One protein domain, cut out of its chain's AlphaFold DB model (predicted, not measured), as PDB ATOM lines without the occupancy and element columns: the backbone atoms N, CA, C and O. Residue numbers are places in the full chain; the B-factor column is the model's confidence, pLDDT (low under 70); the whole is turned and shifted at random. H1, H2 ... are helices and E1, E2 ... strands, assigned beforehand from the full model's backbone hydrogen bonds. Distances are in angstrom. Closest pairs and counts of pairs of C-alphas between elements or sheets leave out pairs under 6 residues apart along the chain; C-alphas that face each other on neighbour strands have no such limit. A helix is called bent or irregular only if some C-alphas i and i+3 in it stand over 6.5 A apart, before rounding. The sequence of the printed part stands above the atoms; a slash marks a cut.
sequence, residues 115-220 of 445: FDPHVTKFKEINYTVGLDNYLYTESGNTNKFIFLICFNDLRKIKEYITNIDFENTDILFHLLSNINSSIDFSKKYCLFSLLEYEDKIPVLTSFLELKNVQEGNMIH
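AT A GLANCE: This is residues 115 to 220 of the 445 residues of an uncharacterized protein of Planomicrobium glaciei (UniProt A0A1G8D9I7). A single antiparallel sheet of four strands is the core, with helix H3 crossing one face, helix H2 running slantwise over the opposite face, and helix H1 on H2's side but beside the strands, next to the end of E3 and the start of E4. The printed part has 106 residues, with three named helices and four named strands in the order E1, E2, E3, H1, H2, E4, H3. Across the sheet the order is E1, E4, E3, E2, and the class is mixed, helices and strands. The whole is compact, with a radius of gyration of the C-alphas of 13.1 A, and its rounded outline spans 37 by 31 by 29 A.

IN THESE COORDINATES: E1 is residues 121 to 124, starting at C-alpha 121 (-6.123, -42.489, -38.509). E2 is residues 134 to 138, 13.4 A long. E3, the longest strand, is residues 141 to 150, measures 24.5 A and bends by 56 degrees at residue 144. H1 is residues 151 to 163, 16.6 A, and begins at C-alpha 151 (-5.137, -27.493, -46.607); it is irregular, with C-alphas 152 and 155 9.0 A apart. H2 is residues 170 to 178, 12.7 A. E4 is residues 188 to 192, 13.3 A. H3 is residues 201 to 214, 19.9 A, ending at C-alpha 214 (-5.786, -43.561, -63.537).

HOW THE PARTS SIT: E1 and E2 are the edge strands. E1 and E4 are antiparallel at 163 degrees, with N 121 and O 192 2.8 A apart, within hydrogen-bond range. E4 and E3 are antiparallel at 173 degrees, with N 147 and O 191 at 2.8 A. E3 and E2 form a hairpin at 166 degrees, with N 136 and O 146 at 2.8 A. The sheet has helices on both faces, three layers: H1 and H2 on one, H3 on the other. H2, at a height over the sheet of 9.4 A, is over E4 and, only just, E3, with 3 of its C-alphas falling on E3; on the local plane it stands at 50 degrees to E4. The closest C-alphas of H2 and E4 are those of Leu 175 and Leu 191, 6.9 A apart. H1, at a height over the sheet of 5.7 A, is over none of the strands; the closest C-alphas of H1 and E4 are those of Phe 151 and Lys 188, 6.1 A apart. H3, at a height of 10.4 A, runs across the strands, at 88 degrees to E3 on the local plane. H3 is apart from H1 and H2. Every O i to N i+4 pair is within range in H2 and H3, and 7 of 9 in H1.

THE WHOLE: The C-alphas farthest apart are those of Phe 115 and His 220, 37.6 A. The printed part has no cut, and no link between named elements is long. The mean pLDDT of the printed part is 86.5; residues 115, 117 and 127 to 130 are under 70.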
ATOM      1  N   PHE A 115     -19.603 -43.720 -33.485       65.12
ATOM      2  CA  PHE A 115     -18.361 -42.959 -33.573       65.12
ATOM      3  C   PHE A 115     -17.294 -43.645 -32.721       65.12
ATOM      4  O   PHE A 115     -17.321 -43.545 -31.493       65.12
ATOM      5  N   ASP A 116     -16.327 -44.299 -33.357       71.44
ATOM      6  CA  ASP A 116     -15.121 -44.739 -32.662       71.44
ATOM      7  C   ASP A 116     -13.898 -43.983 -33.206       71.44
ATOM      8  O   ASP A 116     -13.420 -44.281 -34.305       71.44
ATOM      9  N   PRO A 117     -13.342 -43.002 -32.470       67.88
ATOM     10  CA  PRO A 117     -12.152 -42.282 -32.917       67.88
ATOM     11  C   PRO A 117     -10.942 -43.212 -33.107       67.88
ATOM     12  O   PRO A 117      -9.991 -42.846 -33.795       67.88
ATOM     13  N   HIS A 118     -10.970 -44.426 -32.544       74.44
ATOM     14  CA  HIS A 118      -9.905 -45.411 -32.681       74.44
ATOM     15  C   HIS A 118      -9.956 -46.215 -33.985       74.44
ATOM     16  O   HIS A 118      -8.963 -46.872 -34.300       74.44
ATOM     17  N   VAL A 119     -11.045 -46.153 -34.765       82.56
ATOM     18  CA  VAL A 119     -11.139 -46.879 -36.050       82.56
ATOM     19  C   VAL A 119     -10.542 -46.121 -37.231       82.56
ATOM     20  O   VAL A 119     -10.388 -46.688 -38.308       82.56
ATOM     21  N   THR A 120     -10.171 -44.856 -37.039       88.62
ATOM     22  CA  THR A 120      -9.573 -44.020 -38.083       88.62
ATOM     23  C   THR A 120      -8.216 -43.487 -37.679       88.62
ATOM     24  O   THR A 120      -7.916 -43.309 -36.499       88.62
ATOM     25  N   LYS A 121      -7.396 -43.178 -38.678       90.38
ATOM     26  CA  LYS A 121      -6.123 -42.489 -38.509       90.38
ATOM     27  C   LYS A 121      -6.086 -41.266 -39.396       90.38
ATOM     28  O   LYS A 121      -6.572 -41.292 -40.522       90.38
ATOM     29  N   PHE A 122      -5.477 -40.218 -38.863       91.50
ATOM     30  CA  PHE A 122      -5.228 -38.969 -39.555       91.50
ATOM     31  C   PHE A 122      -3.730 -38.712 -39.537       91.50
ATOM     32  O   PHE A 122      -3.117 -38.607 -38.472       91.50
ATOM     33  N   LYS A 123      -3.111 -38.721 -40.716       91.25
ATOM     34  CA  LYS A 123      -1.656 -38.638 -40.847       91.25
ATOM     35  C   LYS A 123      -1.288 -37.622 -41.910       91.25
ATOM     36  O   LYS A 123      -1.901 -37.587 -42.972       91.25
ATOM     37  N   GLU A 124      -0.266 -36.831 -41.615       90.94
ATOM     38  CA  GLU A 124       0.407 -36.004 -42.611       90.94
ATOM     39  C   GLU A 124       0.997 -36.905 -43.700       90.94
ATOM     40  O   GLU A 124       1.590 -37.948 -43.400       90.94
ATOM     41  N   ILE A 125       0.844 -36.499 -44.960       87.31
ATOM     42  CA  ILE A 125       1.472 -37.183 -46.085       87.31
ATOM     43  C   ILE A 125       2.337 -36.220 -46.897       87.31
ATOM     44  O   ILE A 125       1.925 -35.124 -47.271       87.31
ATOM     45  N   ASN A 126       3.540 -36.676 -47.234       77.94
ATOM     46  CA  ASN A 126       4.444 -35.956 -48.123       77.94
ATOM     47  C   ASN A 126       4.080 -36.282 -49.573       77.94
ATOM     48  O   ASN A 126       4.713 -37.122 -50.210       77.94
ATOM     49  N   TYR A 127       3.005 -35.659 -50.058       69.69
ATOM     50  CA  TYR A 127       2.472 -35.861 -51.404       69.69
ATOM     51  C   TYR A 127       2.447 -34.544 -52.186       69.69
ATOM     52  O   TYR A 127       1.555 -33.708 -52.031       69.69
ATOM     53  N   THR A 128       3.459 -34.331 -53.020       64.56
ATOM     54  CA  THR A 128       3.735 -33.019 -53.617       64.56
ATOM     55  C   THR A 128       2.949 -32.716 -54.888       64.56
ATOM     56  O   THR A 128       2.729 -31.541 -55.164       64.56
ATOM     57  N   VAL A 129       2.497 -33.713 -55.662       62.56
ATOM     58  CA  VAL A 129       1.984 -33.461 -57.024       62.56
ATOM     59  C   VAL A 129       0.680 -34.204 -57.324       62.56
ATOM     60  O   VAL A 129       0.627 -35.427 -57.260       62.56
ATOM     61  N   GLY A 130      -0.343 -33.447 -57.740       66.31
ATOM     62  CA  GLY A 130      -1.423 -33.926 -58.607       66.31
ATOM     63  C   GLY A 130      -2.825 -34.005 -57.978       66.31
ATOM     64  O   GLY A 130      -3.720 -33.338 -58.483       66.31
ATOM     65  N   LEU A 131      -3.028 -34.749 -56.883       76.75
ATOM     66  CA  LEU A 131      -4.304 -34.719 -56.136       76.75
ATOM     67  C   LEU A 131      -4.250 -33.705 -54.990       76.75
ATOM     68  O   LEU A 131      -3.352 -33.756 -54.137       76.75
ATOM     69  N   ASP A 132      -5.240 -32.815 -54.967       84.38
ATOM     70  CA  ASP A 132      -5.495 -31.914 -53.843       84.38
ATOM     71  C   ASP A 132      -6.437 -32.597 -52.843       84.38
ATOM     72  O   ASP A 132      -5.996 -32.999 -51.770       84.38
ATOM     73  N   ASN A 133      -7.706 -32.795 -53.214       90.19
ATOM     74  CA  ASN A 133      -8.727 -33.390 -52.350       90.19
ATOM     75  C   ASN A 133      -9.355 -34.601 -53.038       90.19
ATOM     76  O   ASN A 133      -9.743 -34.513 -54.204       90.19
ATOM     77  N   TYR A 134      -9.428 -35.732 -52.338       90.94
ATOM     78  CA  TYR A 134      -9.884 -36.988 -52.931       90.94
ATOM     79  C   TYR A 134     -10.465 -37.939 -51.888       90.94
ATOM     80  O   TYR A 134      -9.785 -38.276 -50.922       90.94
ATOM     81  N   LEU A 135     -11.684 -38.420 -52.118       92.12
ATOM     82  CA  LEU A 135     -12.335 -39.451 -51.322       92.12
ATOM     83  C   LEU A 135     -12.469 -40.742 -52.131       92.12
ATOM     84  O   LEU A 135     -13.059 -40.765 -53.209       92.12
ATOM     85  N   TYR A 136     -11.974 -41.829 -51.558       90.94
ATOM     86  CA  TYR A 136     -12.215 -43.188 -52.013       90.94
ATOM     87  C   TYR A 136     -12.977 -43.965 -50.947       90.94
ATOM     88  O   TYR A 136     -12.568 -43.971 -49.786       90.94
ATOM     89  N   THR A 137     -14.024 -44.673 -51.360       90.06
ATOM     90  CA  THR A 137     -14.759 -45.656 -50.559       90.06
ATOM     91  C   THR A 137     -14.672 -47.030 -51.230       90.06
ATOM     92  O   THR A 137     -14.717 -47.149 -52.456       90.06
ATOM     93  N   GLU A 138     -14.501 -48.094 -50.441       87.19
ATOM     94  CA  GLU A 138     -14.524 -49.458 -50.974       87.19
ATOM     95  C   GLU A 138     -15.950 -49.822 -51.410       87.19
ATOM     96  O   GLU A 138     -16.908 -49.688 -50.646       87.19
ATOM     97  N   SER A 139     -16.107 -50.316 -52.642       84.25
ATOM     98  CA  SER A 139     -17.414 -50.717 -53.164       84.25
ATOM     99  C   SER A 139     -18.066 -51.772 -52.264       84.25
ATOM    100  O   SER A 139     -17.517 -52.853 -52.053       84.25
ATOM    101  N   GLY A 140     -19.258 -51.462 -51.754       81.12
ATOM    102  CA  GLY A 140     -20.000 -52.336 -50.840       81.12
ATOM    103  C   GLY A 140     -19.576 -52.248 -49.369       81.12
ATOM    104  O   GLY A 140     -20.178 -52.930 -48.544       81.12
ATOM    105  N   ASN A 141     -18.585 -51.417 -49.018       84.12
ATOM    106  CA  ASN A 141     -18.228 -51.122 -47.632       84.12
ATOM    107  C   ASN A 141     -17.736 -49.674 -47.473       84.12
ATOM    108  O   ASN A 141     -16.538 -49.393 -47.468       84.12
ATOM    109  N   THR A 142     -18.675 -48.755 -47.262       81.44
ATOM    110  CA  THR A 142     -18.407 -47.318 -47.100       81.44
ATOM    111  C   THR A 142     -17.681 -46.964 -45.797       81.44
ATOM    112  O   THR A 142     -17.187 -45.847 -45.649       81.44
ATOM    113  N   ASN A 143     -17.552 -47.908 -44.857       84.31
ATOM    114  CA  ASN A 143     -16.729 -47.737 -43.657       84.31
ATOM    115  C   ASN A 143     -15.238 -47.892 -43.953       84.31
ATOM    116  O   ASN A 143     -14.416 -47.530 -43.116       84.31
ATOM    117  N   LYS A 144     -14.863 -48.417 -45.123       88.75
ATOM    118  CA  LYS A 144     -13.478 -48.472 -45.589       88.75
ATOM    119  C   LYS A 144     -13.226 -47.358 -46.583       88.75
ATOM    120  O   LYS A 144     -13.699 -47.415 -47.718       88.75
ATOM    121  N   PHE A 145     -12.461 -46.365 -46.156       91.19
ATOM    122  CA  PHE A 145     -12.243 -45.174 -46.956       91.19
ATOM    123  C   PHE A 145     -10.830 -44.615 -46.810       91.19
ATOM    124  O   PHE A 145     -10.111 -44.899 -45.846       91.19
ATOM    125  N   ILE A 146     -10.462 -43.803 -47.797       92.25
ATOM    126  CA  ILE A 146      -9.267 -42.966 -47.826       92.25
ATOM    127  C   ILE A 146      -9.729 -41.579 -48.254       92.25
ATOM    128  O   ILE A 146     -10.279 -41.424 -49.340       92.25
ATOM    129  N   PHE A 147      -9.501 -40.581 -47.411       93.12
ATOM    130  CA  PHE A 147      -9.810 -39.190 -47.692       93.12
ATOM    131  C   PHE A 147      -8.527 -38.361 -47.618       93.12
ATOM    132  O   PHE A 147      -7.999 -38.087 -46.541       93.12
ATOM    133  N   LEU A 148      -8.015 -37.997 -48.790       92.75
ATOM    134  CA  LEU A 148      -6.925 -37.053 -48.966       92.75
ATOM    135  C   LEU A 148      -7.455 -35.622 -48.870       92.75
ATOM    136  O   LEU A 148      -8.417 -35.265 -49.553       92.75
ATOM    137  N   ILE A 149      -6.787 -34.817 -48.054       92.81
ATOM    138  CA  ILE A 149      -7.160 -33.445 -47.737       92.81
ATOM    139  C   ILE A 149      -5.930 -32.559 -47.904       92.81
ATOM    140  O   ILE A 149      -4.891 -32.799 -47.288       92.81
ATOM    141  N   CYS A 150      -6.053 -31.526 -48.732       91.88
ATOM    142  CA  CYS A 150      -5.030 -30.514 -48.949       91.88
ATOM    143  C   CYS A 150      -5.484 -29.192 -48.334       91.88
ATOM    144  O   CYS A 150      -6.426 -28.571 -48.827       91.88
ATOM    145  N   PHE A 151      -4.810 -28.757 -47.268       89.94
ATOM    146  CA  PHE A 151      -5.137 -27.493 -46.607       89.94
ATOM    147  C   PHE A 151      -4.463 -26.275 -47.251       89.94
ATOM    148  O   PHE A 151      -4.934 -25.159 -47.059       89.94
ATOM    149  N   ASN A 152      -3.451 -26.486 -48.101       86.19
ATOM    150  CA  ASN A 152      -2.693 -25.426 -48.781       86.19
ATOM    151  C   ASN A 152      -3.572 -24.466 -49.603       86.19
ATOM    152  O   ASN A 152      -3.149 -23.355 -49.913       86.19
ATOM    153  N   ASP A 153      -4.772 -24.907 -49.989       87.81
ATOM    154  CA  ASP A 153      -5.809 -24.078 -50.591       87.81
ATOM    155  C   ASP A 153      -7.154 -24.392 -49.925       87.81
ATOM    156  O   ASP A 153      -7.936 -25.238 -50.381       87.81
ATOM    157  N   LEU A 154      -7.422 -23.700 -48.814       90.19
ATOM    158  CA  LEU A 154      -8.648 -23.878 -48.041       90.19
ATOM    159  C   LEU A 154      -9.920 -23.673 -48.855       90.19
ATOM    160  O   LEU A 154     -10.937 -24.306 -48.581       90.19
ATOM    161  N   ARG A 155      -9.888 -22.806 -49.868       91.56
ATOM    162  CA  ARG A 155     -11.053 -22.580 -50.719       91.56
ATOM    163  C   ARG A 155     -11.424 -23.862 -51.461       91.56
ATOM    164  O   ARG A 155     -12.587 -24.258 -51.433       91.56
ATOM    165  N   LYS A 156     -10.442 -24.540 -52.060       92.44
ATOM    166  CA  LYS A 156     -10.675 -25.786 -52.804       92.44
ATOM    167  C   LYS A 156     -11.223 -26.906 -51.930       92.44
ATOM    168  O   LYS A 156     -12.121 -27.615 -52.372       92.44
ATOM    169  N   ILE A 157     -10.701 -27.100 -50.716       93.56
ATOM    170  CA  ILE A 157     -11.213 -28.160 -49.826       93.56
ATOM    171  C   ILE A 157     -12.626 -27.842 -49.330       93.56
ATOM    172  O   ILE A 157     -13.459 -28.746 -49.269       93.56
ATOM    173  N   LYS A 158     -12.945 -26.572 -49.058       94.00
ATOM    174  CA  LYS A 158     -14.311 -26.178 -48.692       94.00
ATOM    175  C   LYS A 158     -15.295 -26.439 -49.823       94.00
ATOM    176  O   LYS A 158     -16.338 -27.054 -49.603       94.00
ATOM    177  N   GLU A 159     -14.944 -26.020 -51.039       94.50
ATOM    178  CA  GLU A 159     -15.726 -26.304 -52.244       94.50
ATOM    179  C   GLU A 159     -15.872 -27.824 -52.452       94.50
ATOM    180  O   GLU A 159     -16.968 -28.301 -52.740       94.50
ATOM    181  N   TYR A 160     -14.806 -28.602 -52.228       94.56
ATOM    182  CA  TYR A 160     -14.832 -30.062 -52.336       94.56
ATOM    183  C   TYR A 160     -15.795 -30.710 -51.333       94.56
ATOM    184  O   TYR A 160     -16.680 -31.457 -51.740       94.56
ATOM    185  N   ILE A 161     -15.676 -30.395 -50.038       94.88
ATOM    186  CA  ILE A 161     -16.533 -30.955 -48.977       94.88
ATOM    187  C   ILE A 161     -17.995 -30.552 -49.167       94.88
ATOM    188  O   ILE A 161     -18.892 -31.361 -48.935       94.88
ATOM    189  N   THR A 162     -18.246 -29.323 -49.611       93.12
ATOM    190  CA  THR A 162     -19.613 -28.846 -49.851       93.12
ATOM    191  C   THR A 162     -20.271 -29.629 -50.988       93.12
ATOM    192  O   THR A 162     -21.417 -30.064 -50.856       93.12
ATOM    193  N   ASN A 163     -19.535 -29.858 -52.080       92.44
ATOM    194  CA  ASN A 163     -20.074 -30.436 -53.311       92.44
ATOM    195  C   ASN A 163     -20.053 -31.967 -53.358       92.44
ATOM    196  O   ASN A 163     -20.830 -32.549 -54.111       92.44
ATOM    197  N   ILE A 164     -19.176 -32.627 -52.601       90.38
ATOM    198  CA  ILE A 164     -19.104 -34.086 -52.605       90.38
ATOM    199  C   ILE A 164     -20.339 -34.695 -51.935       90.38
ATOM    200  O   ILE A 164     -20.827 -34.202 -50.914       90.38
ATOM    201  N   ASP A 165     -20.844 -35.776 -52.516       87.38
ATOM    202  CA  ASP A 165     -21.883 -36.589 -51.903       87.38
ATOM    203  C   ASP A 165     -21.224 -37.670 -51.039       87.38
ATOM    204  O   ASP A 165     -20.488 -38.523 -51.540       87.38
ATOM    205  N   PHE A 166     -21.417 -37.588 -49.723       85.81
ATOM    206  CA  PHE A 166     -20.854 -38.559 -48.791       85.81
ATOM    207  C   PHE A 166     -21.841 -39.713 -48.628       85.81
ATOM    208  O   PHE A 166     -22.807 -39.597 -47.881       85.81
ATOM    209  N   GLU A 167     -21.547 -40.862 -49.244       82.69
ATOM    210  CA  GLU A 167     -22.306 -42.103 -48.998       82.69
ATOM    211  C   GLU A 167     -22.284 -42.519 -47.515       82.69
ATOM    212  O   GLU A 167     -23.174 -43.221 -47.044       82.69
ATOM    213  N   ASN A 168     -21.245 -42.101 -46.785       85.31
ATOM    214  CA  ASN A 168     -21.105 -42.288 -45.351       85.31
ATOM    215  C   ASN A 168     -20.755 -40.958 -44.677       85.31
ATOM    216  O   ASN A 168     -19.619 -40.480 -44.766       85.31
ATOM    217  N   THR A 169     -21.727 -40.377 -43.973       85.81
ATOM    218  CA  THR A 169     -21.553 -39.140 -43.202       85.81
ATOM    219  C   THR A 169     -20.543 -39.275 -42.070       85.81
ATOM    220  O   THR A 169     -20.000 -38.266 -41.620       85.81
ATOM    221  N   ASP A 170     -20.234 -40.497 -41.626       86.12
ATOM    222  CA  ASP A 170     -19.344 -40.731 -40.491       86.12
ATOM    223  C   ASP A 170     -17.928 -40.224 -40.761       86.12
ATOM    224  O   ASP A 170     -17.228 -39.770 -39.854       86.12
ATOM    225  N   ILE A 171     -17.539 -40.201 -42.037       90.38
ATOM    226  CA  ILE A 171     -16.270 -39.655 -42.518       90.38
ATOM    227  C   ILE A 171     -16.100 -38.193 -42.081       90.38
ATOM    228  O   ILE A 171     -15.004 -37.797 -41.683       90.38
ATOM    229  N   LEU A 172     -17.177 -37.401 -42.097       91.75
ATOM    230  CA  LEU A 172     -17.147 -35.999 -41.679       91.75
ATOM    231  C   LEU A 172     -16.937 -35.855 -40.173       91.75
ATOM    232  O   LEU A 172     -16.178 -34.989 -39.749       91.75
ATOM    233  N   PHE A 173     -17.544 -36.722 -39.364       90.25
ATOM    234  CA  PHE A 173     -17.314 -36.730 -37.918       90.25
ATOM    235  C   PHE A 173     -15.890 -37.179 -37.578       90.25
ATOM    236  O   PHE A 173     -15.233 -36.573 -36.730       90.25
ATOM    237  N   HIS A 174     -15.367 -38.191 -38.276       91.25
ATOM    238  CA  HIS A 174     -13.966 -38.585 -38.151       91.25
ATOM    239  C   HIS A 174     -13.025 -37.439 -38.520       91.25
ATOM    240  O   HIS A 174     -12.092 -37.159 -37.764       91.25
ATOM    241  N   LEU A 175     -13.292 -36.722 -39.614       93.00
ATOM    242  CA  LEU A 175     -12.517 -35.542 -39.982       93.00
ATOM    243  C   LEU A 175     -12.595 -34.460 -38.898       93.00
ATOM    244  O   LEU A 175     -11.561 -34.023 -38.399       93.00
ATOM    245  N   LEU A 176     -13.806 -34.095 -38.476       92.94
ATOM    246  CA  LEU A 176     -14.052 -33.081 -37.453       92.94
ATOM    247  C   LEU A 176     -13.299 -33.377 -36.147       92.94
ATOM    248  O   LEU A 176     -12.702 -32.481 -35.555       92.94
ATOM    249  N   SER A 177     -13.263 -34.642 -35.719       91.56
ATOM    250  CA  SER A 177     -12.546 -35.049 -34.503       91.56
ATOM    251  C   SER A 177     -11.033 -34.855 -34.571       91.56
ATOM    252  O   SER A 177     -10.397 -34.643 -33.537       91.56
ATOM    253  N   ASN A 178     -10.464 -34.889 -35.776       91.38
ATOM    254  CA  ASN A 178      -9.028 -34.756 -35.980       91.38
ATOM    255  C   ASN A 178      -8.592 -33.300 -36.167       91.38
ATOM    256  O   ASN A 178      -7.408 -33.019 -35.996       91.38
ATOM    257  N   ILE A 179      -9.517 -32.370 -36.441       91.06
ATOM    258  CA  ILE A 179      -9.201 -30.941 -36.540       91.06
ATOM    259  C   ILE A 179      -8.970 -30.355 -35.153       91.06
ATOM    260  O   ILE A 179      -9.890 -30.268 -34.344       91.06
ATOM    261  N   ASN A 180      -7.732 -29.962 -34.869       86.88
ATOM    262  CA  ASN A 180      -7.309 -29.376 -33.599       86.88
ATOM    263  C   ASN A 180      -6.215 -28.319 -33.838       86.88
ATOM    264  O   ASN A 180      -5.759 -28.132 -34.965       86.88
ATOM    265  N   SER A 181      -5.776 -27.648 -32.773       79.56
ATOM    266  CA  SER A 181      -4.761 -26.583 -32.821       79.56
ATOM    267  C   SER A 181      -3.359 -27.023 -33.272       79.56
ATOM    268  O   SER A 181      -2.523 -26.171 -33.548       79.56
ATOM    269  N   SER A 182      -3.078 -28.327 -33.373       84.38
ATOM    270  CA  SER A 182      -1.775 -28.846 -33.826       84.38
ATOM    271  C   SER A 182      -1.695 -29.135 -35.330       84.38
ATOM    272  O   SER A 182      -0.631 -29.522 -35.813       84.38
ATOM    273  N   ILE A 183      -2.797 -28.977 -36.073       89.25
ATOM    274  CA  ILE A 183      -2.785 -29.143 -37.531       89.25
ATOM    275  C   ILE A 183      -2.019 -27.995 -38.183       89.25
ATOM    276  O   ILE A 183      -2.268 -26.824 -37.912       89.25
ATOM    277  N   ASP A 184      -1.143 -28.352 -39.116       90.44
ATOM    278  CA  ASP A 184      -0.499 -27.404 -40.009       90.44
ATOM    279  C   ASP A 184      -1.321 -27.277 -41.299       90.44
ATOM    280  O   ASP A 184      -1.291 -28.151 -42.170       90.44
ATOM    281  N   PHE A 185      -2.057 -26.173 -41.437       89.25
ATOM    282  CA  PHE A 185      -2.887 -25.889 -42.612       89.25
ATOM    283  C   PHE A 185      -2.073 -25.604 -43.892       89.25
ATOM    284  O   PHE A 185      -2.644 -25.427 -44.964       89.25
ATOM    285  N   SER A 186      -0.738 -25.642 -43.840       88.25
ATOM    286  CA  SER A 186       0.124 -25.609 -45.031       88.25
ATOM    287  C   SER A 186       0.441 -26.996 -45.613       88.25
ATOM    288  O   SER A 186       1.219 -27.105 -46.571       88.25
ATOM    289  N   LYS A 187      -0.133 -28.064 -45.039       90.44
ATOM    290  CA  LYS A 187       0.189 -29.454 -45.378       90.44
ATOM    291  C   LYS A 187      -1.004 -30.268 -45.878       90.44
ATOM    292  O   LYS A 187      -2.171 -29.889 -45.770       90.44
ATOM    293  N   LYS A 188      -0.681 -31.454 -46.405       91.25
ATOM    294  CA  LYS A 188      -1.652 -32.477 -46.798       91.25
ATOM    295  C   LYS A 188      -1.771 -33.562 -45.742       91.25
ATOM    296  O   LYS A 188      -0.771 -34.033 -45.196       91.25
ATOM    297  N   TYR A 189      -2.997 -34.011 -45.529       92.19
ATOM    298  CA  TYR A 189      -3.320 -35.073 -44.594       92.19
ATOM    299  C   TYR A 189      -4.183 -36.133 -45.258       92.19
ATOM    300  O   TYR A 189      -4.947 -35.866 -46.181       92.19
ATOM    301  N   CYS A 190      -4.067 -37.352 -44.757       92.62
ATOM    302  CA  CYS A 190      -4.891 -38.472 -45.154       92.62
ATOM    303  C   CYS A 190      -5.660 -38.978 -43.935       92.62
ATOM    304  O   CYS A 190      -5.051 -39.389 -42.943       92.62
ATOM    305  N   LEU A 191      -6.988 -38.971 -44.028       92.88
ATOM    306  CA  LEU A 191      -7.889 -39.644 -43.100       92.88
ATOM    307  C   LEU A 191      -8.258 -41.014 -43.676       92.88
ATOM    308  O   LEU A 191      -8.709 -41.100 -44.815       92.88
ATOM    309  N   PHE A 192      -8.075 -42.091 -42.922       91.81
ATOM    310  CA  PHE A 192      -8.382 -43.441 -43.401       91.81
ATOM    311  C   PHE A 192      -8.820 -44.363 -42.266       91.81
ATOM    312  O   PHE A 192      -8.353 -44.236 -41.136       91.81
ATOM    313  N   SER A 193      -9.699 -45.318 -42.574       89.81
ATOM    314  CA  SER A 193     -10.219 -46.306 -41.611       89.81
ATOM    315  C   SER A 193      -9.510 -47.665 -41.654       89.81
ATOM    316  O   SER A 193      -9.746 -48.548 -40.831       89.81
ATOM    317  N   LEU A 194      -8.605 -47.862 -42.613       79.88
ATOM    318  CA  LEU A 194      -7.854 -49.105 -42.773       79.88
ATOM    319  C   LEU A 194      -6.632 -49.118 -41.832       79.88
ATOM    320  O   LEU A 194      -5.506 -48.843 -42.246       79.88
ATOM    321  N   LEU A 195      -6.857 -49.433 -40.552       78.31
ATOM    322  CA  LEU A 195      -5.839 -49.392 -39.486       78.31
ATOM    323  C   LEU A 195      -4.573 -50.221 -39.782       78.31
ATOM    324  O   LEU A 195      -3.487 -49.894 -39.314       78.31
ATOM    325  N   GLU A 196      -4.681 -51.265 -40.605       80.56
ATOM    326  CA  GLU A 196      -3.550 -52.098 -41.046       80.56
ATOM    327  C   GLU A 196      -2.491 -51.357 -41.890       80.56
ATOM    328  O   GLU A 196      -1.413 -51.910 -42.168       80.56
ATOM    329  N   TYR A 197      -2.791 -50.115 -42.289       77.81
ATOM    330  CA  TYR A 197      -1.888 -49.210 -42.997       77.81
ATOM    331  C   TYR A 197      -1.397 -48.032 -42.149       77.81
ATOM    332  O   TYR A 197      -0.730 -47.156 -42.696       77.81
ATOM    333  N   GLU A 198      -1.660 -48.007 -40.836       78.44
ATOM    334  CA  GLU A 198      -1.234 -46.906 -39.955       78.44
ATOM    335  C   GLU A 198       0.263 -46.587 -40.087       78.44
ATOM    336  O   GLU A 198       0.639 -45.429 -40.272       78.44
ATOM    337  N   ASP A 199       1.102 -47.624 -40.082       82.44
ATOM    338  CA  ASP A 199       2.558 -47.503 -40.216       82.44
ATOM    339  C   ASP A 199       3.042 -47.680 -41.669       82.44
ATOM    340  O   ASP A 199       4.232 -47.857 -41.931       82.44
ATOM    341  N   LYS A 200       2.121 -47.661 -42.641       85.06
ATOM    342  CA  LYS A 200       2.398 -47.920 -44.062       85.06
ATOM    343  C   LYS A 200       2.011 -46.738 -44.944       85.06
ATOM    344  O   LYS A 200       1.446 -46.925 -46.021       85.06
ATOM    345  N   ILE A 201       2.392 -45.529 -44.534       84.12
ATOM    346  CA  ILE A 201       2.221 -44.308 -45.338       84.12
ATOM    347  C   ILE A 201       2.671 -44.488 -46.801       84.12
ATOM    348  O   ILE A 201       1.899 -44.111 -47.677       84.12
ATOM    349  N   PRO A 202       3.812 -45.142 -47.121       86.38
ATOM    350  CA  PRO A 202       4.198 -45.357 -48.517       86.38
ATOM    351  C   PRO A 202       3.161 -46.127 -49.348       86.38
ATOM    352  O   PRO A 202       3.004 -45.851 -50.530       86.38
ATOM    353  N   VAL A 203       2.424 -47.063 -48.740       87.94
ATOM    354  CA  VAL A 203       1.375 -47.830 -49.432       87.94
ATOM    355  C   VAL A 203       0.177 -46.939 -49.759       87.94
ATOM    356  O   VAL A 203      -0.350 -47.013 -50.867       87.94
ATOM    357  N   LEU A 204      -0.219 -46.069 -48.824       86.50
ATOM    358  CA  LEU A 204      -1.281 -45.085 -49.048       86.50
ATOM    359  C   LEU A 204      -0.882 -44.088 -50.138       86.50
ATOM    360  O   LEU A 204      -1.667 -43.834 -51.048       86.50
ATOM    361  N   THR A 205       0.356 -43.586 -50.096       86.94
ATOM    362  CA  THR A 205       0.893 -42.695 -51.129       86.94
ATOM    363  C   THR A 205       0.844 -43.357 -52.504       86.94
ATOM    364  O   THR A 205       0.285 -42.775 -53.428       86.94
ATOM    365  N   SER A 206       1.323 -44.599 -52.642       87.75
ATOM    366  CA  SER A 206       1.276 -45.315 -53.924       87.75
ATOM    367  C   SER A 206      -0.148 -45.602 -54.412       87.75
ATOM    368  O   SER A 206      -0.397 -45.579 -55.616       87.75
ATOM    369  N   PHE A 207      -1.101 -45.853 -53.505       88.81
ATOM    370  CA  PHE A 207      -2.511 -45.998 -53.874       88.81
ATOM    371  C   PHE A 207      -3.080 -44.692 -54.447       88.81
ATOM    372  O   PHE A 207      -3.705 -44.710 -55.509       88.81
ATOM    373  N   LEU A 208      -2.833 -43.564 -53.776       88.25
ATOM    374  CA  LEU A 208      -3.272 -42.240 -54.226       88.25
ATOM    375  C   LEU A 208      -2.607 -41.849 -55.553       88.25
ATOM    376  O   LEU A 208      -3.285 -41.371 -56.457       88.25
ATOM    377  N   GLU A 209      -1.310 -42.119 -55.716       87.75
ATOM    378  CA  GLU A 209      -0.582 -41.929 -56.978       87.75
ATOM    379  C   GLU A 209      -1.207 -42.723 -58.125       87.75
ATOM    380  O   GLU A 209      -1.448 -42.169 -59.197       87.75
ATOM    381  N   LEU A 210      -1.512 -44.003 -57.898       89.06
ATOM    382  CA  LEU A 210      -2.138 -44.852 -58.905       89.06
ATOM    383  C   LEU A 210      -3.527 -44.336 -59.290       89.06
ATOM    384  O   LEU A 210      -3.852 -44.302 -60.477       89.06
ATOM    385  N   LYS A 211      -4.333 -43.913 -58.310       87.31
ATOM    386  CA  LYS A 211      -5.644 -43.306 -58.569       87.31
ATOM    387  C   LYS A 211      -5.527 -42.022 -59.373       87.31
ATOM    388  O   LYS A 211      -6.241 -41.866 -60.357       87.31
ATOM    389  N   ASN A 212      -4.570 -41.170 -59.031       86.19
ATOM    390  CA  ASN A 212      -4.344 -39.933 -59.755       86.19
ATOM    391  C   ASN A 212      -3.966 -40.171 -61.227       86.19
ATOM    392  O   ASN A 212      -4.522 -39.564 -62.138       86.19
ATOM    393  N   VAL A 213      -3.040 -41.104 -61.473       89.50
ATOM    394  CA  VAL A 213      -2.622 -41.456 -62.839       89.50
ATOM    395  C   VAL A 213      -3.751 -42.154 -63.605       89.50
ATOM    396  O   VAL A 213      -3.887 -41.936 -64.808       89.50
ATOM    397  N   GLN A 214      -4.596 -42.947 -62.933       88.94
ATOM    398  CA  GLN A 214      -5.786 -43.561 -63.537       88.94
ATOM    399  C   GLN A 214      -6.756 -42.503 -64.099       88.94
ATOM    400  O   GLN A 214      -7.413 -42.758 -65.107       88.94
ATOM    401  N   GLU A 215      -6.822 -41.321 -63.488       86.50
ATOM    402  CA  GLU A 215      -7.634 -40.184 -63.944       86.50
ATOM    403  C   GLU A 215      -6.965 -39.364 -65.066       86.50
ATOM    404  O   GLU A 215      -7.571 -38.442 -65.607       86.50
ATOM    405  N   GLY A 216      -5.738 -39.718 -65.466       84.69
ATOM    406  CA  GLY A 216      -4.977 -39.033 -66.515       84.69
ATOM    407  C   GLY A 216      -4.131 -37.860 -66.015       84.69
ATOM    408  O   GLY A 216      -3.554 -37.135 -66.827       84.69
ATOM    409  N   ASN A 217      -4.028 -37.671 -64.699       86.19
ATOM    410  CA  ASN A 217      -3.232 -36.601 -64.110       86.19
ATOM    411  C   ASN A 217      -1.746 -36.984 -64.011       86.19
ATOM    412  O   ASN A 217      -1.370 -38.153 -63.888       86.19
ATOM    413  N   MET A 218      -0.884 -35.968 -64.004       83.44
ATOM    414  CA  MET A 218       0.554 -36.137 -63.799       83.44
ATOM    415  C   MET A 218       0.895 -36.153 -62.303       83.44
ATOM    416  O   MET A 218       0.425 -35.312 -61.540       83.44
ATOM    417  N   ILE A 219       1.761 -37.086 -61.900       86.31
ATOM    418  CA  ILE A 219       2.303 -37.210 -60.529       86.31
ATOM    419  C   ILE A 219       3.791 -36.847 -60.438       86.31
ATOM    420  O   ILE A 219       4.456 -37.121 -59.446       86.31
ATOM    421  N   HIS A 220       4.339 -36.264 -61.499       84.06
ATOM    422  CA  HIS A 220       5.727 -35.832 -61.576       84.06
ATOM    423  C   HIS A 220       5.798 -34.450 -62.216       84.06
ATOM    424  O   HIS A 220       4.859 -34.009 -62.877       84.06
TER     425      HIS A 220